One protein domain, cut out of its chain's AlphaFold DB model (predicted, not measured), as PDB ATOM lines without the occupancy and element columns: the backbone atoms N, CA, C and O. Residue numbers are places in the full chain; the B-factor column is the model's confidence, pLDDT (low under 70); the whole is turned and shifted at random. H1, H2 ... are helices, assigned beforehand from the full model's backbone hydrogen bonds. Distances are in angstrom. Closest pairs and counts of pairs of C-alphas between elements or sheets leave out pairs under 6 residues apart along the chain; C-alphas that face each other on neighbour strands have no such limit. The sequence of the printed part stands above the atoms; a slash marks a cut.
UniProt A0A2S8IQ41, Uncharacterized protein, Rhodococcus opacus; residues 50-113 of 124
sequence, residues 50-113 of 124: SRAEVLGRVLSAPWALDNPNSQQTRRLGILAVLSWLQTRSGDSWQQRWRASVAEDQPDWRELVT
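AT A GLANCE: This is residues 50 to 113 of the 124 residues of an uncharacterized protein of Rhodococcus opacus (UniProt A0A2S8IQ41). One long helix, H2, runs along most of the domain's length, and H1 folds back beside it as the other half of a helical hairpin. The short helix H3 packs on the last residues of H2, and a loop from H3 leads to the one-turn helix H4, on a different side of H2 from H1 and only just apart from it. The printed part has 64 residues with four named helices, in the order H1, H2, H3, H4, and no named strand; the class is all helix. It is only just compact, close to loose, with a radius of gyration of the C-alphas of 12.8 A and spans of 34 by 24 by 17 A.

IN THESE COORDINATES: H2, residues 68 to 86, measures 26.6 A from C-alpha 68 at (118.683, 180.387, 152.029) to C-alpha 86 at (129.090, 172.682, 175.314). H1, residues 51 to 58, measures 10.7 A and begins with C-alpha 51 at (127.671, 180.757, 171.533). H3 is residues 93 to 98, 8.6 A long. H4 is residues 108 to 111, 5.5 A long, with C-alpha 111 at (131.563, 162.342, 167.499).

HOW THE PARTS SIT: H2 touches H1 with residues 75 to 82 alone; the closest C-alphas are those of Arg 51 and Leu 82, 7.1 A apart. This hairpin's helices run opposite ways at a steep tilt of 40 degrees. H2 touches H3 with residues 85 to 86 alone; the closest C-alphas, of Leu 85 and Arg 96, are 5.7 A apart. H2 and H3 run the same way at a steep tilt of 63 degrees. H4 touches no helix; it is only just apart from H2, with closest C-alphas at 8.4 A. H1 and H3 are apart. In H1, H2 and H3 every O i to N i+4 pair is within hydrogen-bond range; H4 is too short for such a pair, and its one O i to N i+3 pair is within range.

THE WHOLE: The C-alphas farthest apart, of Asp 66 and Ser 89, are 35.4 A apart. The printed part has no cut, and its three links are short. Its mean pLDDT is 94.0, and no printed residue is under 70.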
ATOM      1  N   SER A  50     131.083 183.860 173.331       94.25
ATOM      2  CA  SER A  50     129.823 183.176 173.606       94.25
ATOM      3  C   SER A  50     129.288 182.433 172.374       94.25
ATOM      4  O   SER A  50     129.614 182.730 171.221       94.25
ATOM      5  N   ARG A  51     128.373 181.484 172.607       94.62
ATOM      6  CA  ARG A  51     127.671 180.757 171.533       94.62
ATOM      7  C   ARG A  51     127.005 181.706 170.527       94.62
ATOM      8  O   ARG A  51     127.045 181.447 169.326       94.62
ATOM      9  N   ALA A  52     126.386 182.783 171.013       94.94
ATOM     10  CA  ALA A  52     125.698 183.758 170.174       94.94
ATOM     11  C   ALA A  52     126.681 184.543 169.295       94.94
ATOM     12  O   ALA A  52     126.433 184.708 168.103       94.94
ATOM     13  N   GLU A  53     127.819 184.958 169.853       95.88
ATOM     14  CA  GLU A  53     128.864 185.652 169.096       95.88
ATOM     15  C   GLU A  53     129.481 184.760 168.018       95.88
ATOM     16  O   GLU A  53     129.693 185.219 166.896       95.88
ATOM     17  N   VAL A  54     129.723 183.478 168.318       94.88
ATOM     18  CA  VAL A  54     130.212 182.520 167.313       94.88
ATOM     19  C   VAL A  54     129.203 182.360 166.177       94.88
ATOM     20  O   VAL A  54     129.578 182.468 165.011       94.88
ATOM     21  N   LEU A  55     127.920 182.159 166.495       94.88
ATOM     22  CA  LEU A  55     126.866 182.060 165.479       94.88
ATOM     23  C   LEU A  55     126.775 183.327 164.627       94.88
ATOM     24  O   LEU A  55     126.703 183.226 163.405       94.88
ATOM     25  N   GLY A  56     126.798 184.502 165.259       95.38
ATOM     26  CA  GLY A  56     126.730 185.785 164.566       95.38
ATOM     27  C   GLY A  56     127.876 185.953 163.573       95.38
ATOM     28  O   GLY A  56     127.635 186.303 162.421       95.38
ATOM     29  N   ARG A  57     129.108 185.627 163.980       94.44
ATOM     30  CA  ARG A  57     130.285 185.700 163.104       94.44
ATOM     31  C   ARG A  57     130.186 184.714 161.942       94.44
ATOM     32  O   ARG A  57     130.268 185.137 160.798       94.44
ATOM     33  N   VAL A  58     129.960 183.425 162.210       93.38
ATOM     34  CA  VAL A  58     130.024 182.370 161.174       93.38
ATOM     35  C   VAL A  58     128.856 182.438 160.179       93.38
ATOM     36  O   VAL A  58     128.983 181.970 159.049       93.38
ATOM     37  N   LEU A  59     127.720 183.023 160.566       95.75
ATOM     38  CA  LEU A  59     126.565 183.196 159.675       95.75
ATOM     39  C   LEU A  59     126.561 184.532 158.918       95.75
ATOM     40  O   LEU A  59     125.672 184.753 158.097       95.75
ATOM     41  N   SER A  60     127.544 185.396 159.171       95.75
ATOM     42  CA  SER A  60     127.693 186.700 158.519       95.75
ATOM     43  C   SER A  60     128.741 186.657 157.404       95.75
ATOM     44  O   SER A  60     129.536 185.722 157.309       95.75
ATOM     45  N   ALA A  61     128.754 187.674 156.539       93.50
ATOM     46  CA  ALA A  61     129.796 187.833 155.524       93.50
ATOM     47  C   ALA A  61     131.208 187.864 156.165       93.50
ATOM     48  O   ALA A  61     131.360 188.416 157.256       93.50
ATOM     49  N   PRO A  62     132.242 187.287 155.516       94.00
ATOM     50  CA  PRO A  62     132.245 186.687 154.173       94.00
ATOM     51  C   PRO A  62     131.778 185.221 154.133       94.00
ATOM     52  O   PRO A  62     131.837 184.585 153.086       94.00
ATOM     53  N   TRP A  63     131.334 184.659 155.259       94.12
ATOM     54  CA  TRP A  63     130.917 183.256 155.349       94.12
ATOM     55  C   TRP A  63     129.416 183.061 155.147       94.12
ATOM     56  O   TRP A  63     128.938 181.931 155.184       94.12
ATOM     57  N   ALA A  64     128.646 184.120 154.933       94.88
ATOM     58  CA  ALA A  64     127.254 183.970 154.556       94.88
ATOM     59  C   ALA A  64     127.150 183.327 153.161       94.88
ATOM     60  O   ALA A  64     127.853 183.719 152.236       94.88
ATOM     61  N   LEU A  65     126.291 182.319 153.019       95.75
ATOM     62  CA  LEU A  65     125.877 181.771 151.729       95.75
ATOM     63  C   LEU A  65     124.670 182.550 151.193       95.75
ATOM     64  O   LEU A  65     123.771 182.901 151.957       95.75
ATOM     65  N   ASP A  66     124.609 182.735 149.877       96.19
ATOM     66  CA  ASP A  66     123.487 183.432 149.232       96.19
ATOM     67  C   ASP A  66     122.215 182.576 149.186       96.19
ATOM     68  O   ASP A  66     121.099 183.089 149.203       96.19
ATOM     69  N   ASN A  67     122.369 181.248 149.143       97.19
ATOM     70  CA  ASN A  67     121.240 180.327 149.107       97.19
ATOM     71  C   ASN A  67     120.619 180.150 150.513       97.19
ATOM     72  O   ASN A  67     121.300 179.630 151.407       97.19
ATOM     73  N   PRO A  68     119.322 180.472 150.714       96.06
ATOM     74  CA  PRO A  68     118.683 180.387 152.029       96.06
ATOM     75  C   PRO A  68     118.633 178.971 152.622       96.06
ATOM     76  O   PRO A  68     118.842 178.796 153.822       96.06
ATOM     77  N   ASN A  69     118.410 177.942 151.799       97.31
ATOM     78  CA  ASN A  69     118.350 176.552 152.265       97.31
ATOM     79  C   ASN A  69     119.733 176.057 152.706       97.31
ATOM     80  O   ASN A  69     119.873 175.401 153.746       97.31
ATOM     81  N   SER A  70     120.772 176.421 151.954       96.25
ATOM     82  CA  SER A  70     122.158 176.134 152.328       96.25
ATOM     83  C   SER A  70     122.556 176.877 153.605       96.25
ATOM     84  O   SER A  70     123.205 176.286 154.472       96.25
ATOM     85  N   GLN A  71     122.119 178.131 153.780       96.88
ATOM     86  CA  GLN A  71     122.331 178.879 155.025       96.88
ATOM     87  C   GLN A  71     121.649 178.241 156.221       96.88
ATOM     88  O   GLN A  71     122.248 178.125 157.292       96.88
ATOM     89  N   GLN A  72     120.408 177.797 156.047       96.50
ATOM     90  CA  GLN A  72     119.676 177.138 157.115       96.50
ATOM     91  C   GLN A  72     120.358 175.826 157.517       96.50
ATOM     92  O   GLN A  72     120.560 175.572 158.706       96.50
ATOM     93  N   THR A  73     120.799 175.030 156.541       95.25
ATOM     94  CA  THR A  73     121.569 173.802 156.792       95.25
ATOM     95  C   THR A  73     122.876 174.102 157.532       95.25
ATOM     96  O   THR A  73     123.199 173.440 158.520       95.25
ATOM     97  N   ARG A  74     123.602 175.152 157.119       94.75
ATOM     98  CA  ARG A  74     124.821 175.622 157.795       94.75
ATOM     99  C   ARG A  74     124.548 176.014 159.246       94.75
ATOM    100  O   ARG A  74     125.263 175.561 160.137       94.75
ATOM    101  N   ARG A  75     123.497 176.798 159.498       95.94
ATOM    102  CA  ARG A  75     123.077 177.189 160.851       95.94
ATOM    103  C   ARG A  75     122.814 175.969 161.730       95.94
ATOM    104  O   ARG A  75     123.320 175.923 162.849       95.94
ATOM    105  N   LEU A  76     122.062 174.985 161.238       95.31
ATOM    106  CA  LEU A  76     121.763 173.762 161.990       95.31
ATOM    107  C   LEU A  76     123.032 172.955 162.301       95.31
ATOM    108  O   LEU A  76     123.219 172.539 163.444       95.31
ATOM    109  N   GLY A  77     123.937 172.805 161.329       94.19
ATOM    110  CA  GLY A  77     125.220 172.128 161.535       94.19
ATOM    111  C   GLY A  77     126.093 172.813 162.592       94.19
ATOM    112  O   GLY A  77     126.607 172.152 163.492       94.19
ATOM    113  N   ILE A  78     126.206 174.144 162.544       95.06
ATOM    114  CA  ILE A  78     126.961 174.916 163.544       95.06
ATOM    115  C   ILE A  78     126.327 174.761 164.929       95.06
ATOM    116  O   ILE A  78     127.034 174.545 165.912       95.06
ATOM    117  N   LEU A  79     124.996 174.832 165.024       95.31
ATOM    118  CA  LEU A  79     124.295 174.639 166.291       95.31
ATOM    119  C   LEU A  79     124.550 173.247 166.878       95.31
ATOM    120  O   LEU A  79     124.755 173.157 168.088       95.31
ATOM    121  N   ALA A  80     124.561 172.198 166.053       94.62
ATOM    122  CA  ALA A  80     124.853 170.836 166.495       94.62
ATOM    123  C   ALA A  80     126.271 170.726 167.076       94.62
ATOM    124  O   ALA A  80     126.432 170.277 168.211       94.62
ATOM    125  N   VAL A  81     127.279 171.230 166.356       95.00
ATOM    126  CA  VAL A  81     128.679 171.226 166.816       95.00
ATOM    127  C   VAL A  81     128.845 172.030 168.106       95.00
ATOM    128  O   VAL A  81     129.456 171.545 169.056       95.00
ATOM    129  N   LEU A  82     128.272 173.235 168.189       95.06
ATOM    130  CA  LEU A  82     128.381 174.067 169.391       95.06
ATOM    131  C   LEU A  82     127.665 173.442 170.591       95.06
ATOM    132  O   LEU A  82     128.168 173.528 171.707       95.06
ATOM    133  N   SER A  83     126.512 172.801 170.382       94.94
ATOM    134  CA  SER A  83     125.806 172.093 171.458       94.94
ATOM    135  C   SER A  83     126.623 170.912 171.958       94.94
ATOM    136  O   SER A  83     126.772 170.735 173.161       94.94
ATOM    137  N   TRP A  84     127.212 170.152 171.039       95.50
ATOM    138  CA  TRP A  84     128.104 169.053 171.369       95.50
ATOM    139  C   TRP A  84     129.353 169.525 172.131       95.50
ATOM    140  O   TRP A  84     129.672 168.964 173.179       95.50
ATOM    141  N   LEU A  85     130.012 170.606 171.702       95.69
ATOM    142  CA  LEU A  85     131.156 171.182 172.423       95.69
ATOM    143  C   LEU A  85     130.781 171.701 173.817       95.69
ATOM    144  O   LEU A  85     131.574 171.583 174.750       95.69
ATOM    145  N   GLN A  86     129.568 172.230 174.001       95.06
ATOM    146  CA  GLN A  86     129.090 172.682 175.314       95.06
ATOM    147  C   GLN A  86     128.964 171.549 176.343       95.06
ATOM    148  O   GLN A  86     128.993 171.820 177.542       95.06
ATOM    149  N   THR A  87     128.889 170.291 175.900       94.94
ATOM    150  CA  THR A  87     128.900 169.125 176.801       94.94
ATOM    151  C   THR A  87     130.295 168.776 177.329       94.94
ATOM    152  O   THR A  87     130.421 167.979 178.254       94.94
ATOM    153  N   ARG A  88     131.357 169.354 176.751       95.56
ATOM    154  CA  ARG A  88     132.751 169.091 177.131       95.56
ATOM    155  C   ARG A  88     133.188 170.010 178.266       95.56
ATOM    156  O   ARG A  88     132.728 171.147 178.347       95.56
ATOM    157  N   SER A  89     134.098 169.542 179.115       94.50
ATOM    158  CA  SER A  89     134.712 170.361 180.163       94.50
ATOM    159  C   SER A  89     135.583 171.471 179.568       94.50
ATOM    160  O   SER A  89     136.287 171.241 178.584       94.50
ATOM    161  N   GLY A  90     135.572 172.650 180.188       93.62
ATOM    162  CA  GLY A  90     136.396 173.794 179.799       93.62
ATOM    163  C   GLY A  90     135.600 175.093 179.707       93.62
ATOM    164  O   GLY A  90     134.385 175.087 179.505       93.62
ATOM    165  N   ASP A  91     136.304 176.210 179.814       91.75
ATOM    166  CA  ASP A  91     135.726 177.554 179.836       91.75
ATOM    167  C   ASP A  91     135.762 178.220 178.453       91.75
ATOM    168  O   ASP A  91     134.943 179.085 178.160       91.75
ATOM    169  N   SER A  92     136.632 177.748 177.554       93.50
ATOM    170  CA  SER A  92     136.711 178.195 176.157       93.50
ATOM    171  C   SER A  92     136.389 177.081 175.154       93.50
ATOM    172  O   SER A  92     136.507 175.887 175.447       93.50
ATOM    173  N   TRP A  93     136.035 177.453 173.921       94.12
ATOM    174  CA  TRP A  93     135.834 176.506 172.817       94.12
ATOM    175  C   TRP A  93     137.079 175.672 172.525       94.12
ATOM    176  O   TRP A  93     136.959 174.494 172.202       94.12
ATOM    177  N   GLN A  94     138.274 176.246 172.686       92.88
ATOM    178  CA  GLN A  94     139.536 175.533 172.484       92.88
ATOM    179  C   GLN A  94     139.752 174.446 173.541       92.88
ATOM    180  O   GLN A  94     140.168 173.337 173.210       92.88
ATOM    181  N   GLN A  95     139.461 174.742 174.809       92.50
ATOM    182  CA  GLN A  95     139.535 173.746 175.880       92.50
ATOM    183  C   GLN A  95     138.496 172.643 175.671       92.50
ATOM    184  O   GLN A  95     138.832 171.465 175.762       92.50
ATOM    185  N   ARG A  96     137.267 173.018 175.295       95.38
ATOM    186  CA  ARG A  96     136.185 172.072 174.989       95.38
ATOM    187  C   ARG A  96     136.521 171.168 173.802       95.38
ATOM    188  O   ARG A  96     136.232 169.977 173.856       95.38
ATOM    189  N   TRP A  97     137.166 171.706 172.765       93.81
ATOM    190  CA  TRP A  97     137.674 170.931 171.631       93.81
ATOM    191  C   TRP A  97     138.747 169.928 172.071       93.81
ATOM    192  O   TRP A  97     138.609 168.735 171.810       93.81
ATOM    193  N   ARG A  98     139.762 170.365 172.828       92.69
ATOM    194  CA  ARG A  98     140.808 169.471 173.363       92.69
ATOM    195  C   ARG A  98     140.241 168.375 174.273       92.69
ATOM    196  O   ARG A  98     140.663 167.231 174.188       92.69
ATOM    197  N   ALA A  99     139.241 168.699 175.090       94.50
ATOM    198  CA  ALA A  99     138.549 167.733 175.946       94.50
ATOM    199  C   ALA A  99     137.624 166.768 175.172       94.50
ATOM    200  O   ALA A  99     137.083 165.832 175.759       94.50
ATOM    201  N   SER A 100     137.401 166.993 173.873       93.25
ATOM    202  CA  SER A 100     136.485 166.189 173.055       93.25
ATOM    203  C   SER A 100     137.136 165.000 172.348       93.25
ATOM    204  O   SER A 100     136.409 164.263 171.692       93.25
ATOM    205  N   VAL A 101     138.465 164.849 172.445       91.25
ATOM    206  CA  VAL A 101     139.310 163.918 171.661       91.25
ATOM    207  C   VAL A 101     139.174 164.045 170.135       91.25
ATOM    208  O   VAL A 101     139.685 163.213 169.398       91.25
ATOM    209  N   ALA A 102     138.513 165.097 169.640       94.06
ATOM    210  CA  ALA A 102     138.332 165.342 168.210       94.06
ATOM    211  C   ALA A 102     139.642 165.477 167.439       94.06
ATOM    212  O   ALA A 102     139.696 165.082 166.280       94.06
ATOM    213  N   GLU A 103     140.678 166.021 168.080       92.75
ATOM    214  CA  GLU A 103     142.010 166.173 167.488       92.75
ATOM    215  C   GLU A 103     142.637 164.820 167.117       92.75
ATOM    216  O   GLU A 103     143.393 164.733 166.157       92.75
ATOM    217  N   ASP A 104     142.283 163.763 167.852       92.88
ATOM    218  CA  ASP A 104     142.866 162.429 167.700       92.88
ATOM    219  C   ASP A 104     142.043 161.528 166.761       92.88
ATOM    220  O   ASP A 104     142.430 160.387 166.502       92.88
ATOM    221  N   GLN A 105     140.900 162.009 166.258       93.06
ATOM    222  CA  GLN A 105     140.027 161.235 165.375       93.06
ATOM    223  C   GLN A 105     140.264 161.558 163.896       93.06
ATOM    224  O   GLN A 105     140.386 162.730 163.534       93.06
ATOM    225  N   PRO A 106     140.226 160.545 163.006       92.69
ATOM    226  CA  PRO A 106     140.322 160.771 161.565       92.69
ATOM    227  C   PRO A 106     139.119 161.558 161.021       92.69
ATOM    228  O   PRO A 106     139.291 162.394 160.136       92.69
ATOM    229  N   ASP A 107     137.919 161.331 161.570       92.88
ATOM    230  CA  ASP A 107     136.741 162.167 161.328       92.88
ATOM    231  C   ASP A 107     136.033 162.515 162.645       92.88
ATOM    232  O   ASP A 107     135.189 161.786 163.168       92.88
ATOM    233  N   TRP A 108     136.353 163.688 163.184       92.69
ATOM    234  CA  TRP A 108     135.731 164.205 164.401       92.69
ATOM    235  C   TRP A 108     134.210 164.397 164.286       92.69
ATOM    236  O   TRP A 108     133.524 164.480 165.308       92.69
ATOM    237  N   ARG A 109     133.652 164.486 163.070       92.19
ATOM    238  CA  ARG A 109     132.212 164.719 162.860       92.19
ATOM    239  C   ARG A 109     131.377 163.521 163.303       92.19
ATOM    240  O   ARG A 109     130.227 163.703 163.708       92.19
ATOM    241  N   GLU A 110     131.960 162.326 163.303       91.31
ATOM    242  CA  GLU A 110     131.327 161.122 163.845       91.31
ATOM    243  C   GLU A 110     131.014 161.271 165.342       91.31
ATOM    244  O   GLU A 110     130.008 160.747 165.815       91.31
ATOM    245  N   LEU A 111     131.792 162.077 166.077       90.44
ATOM    246  CA  LEU A 111     131.563 162.342 167.499       90.44
ATOM    247  C   LEU A 111     130.397 163.305 167.767       90.44
ATOM    248  O   LEU A 111     129.863 163.313 168.878       90.44
ATOM    249  N   VAL A 112     130.058 164.168 166.802       89.19
ATOM    250  CA  VAL A 112     129.019 165.214 166.927       89.19
ATOM    251  C   VAL A 112     127.626 164.626 166.748       89.19
ATOM    252  O   VAL A 112     126.651 165.115 167.322       89.19
ATOM    253  N   THR A 113     127.530 163.593 165.917       72.81
ATOM    254  CA  THR A 113     126.264 162.946 165.603       72.81
ATOM    255  C   THR A 113     125.830 162.143 166.829       72.81
ATOM    256  O   THR A 113     126.612 161.324 167.314       72.81
TER     257      THR A 113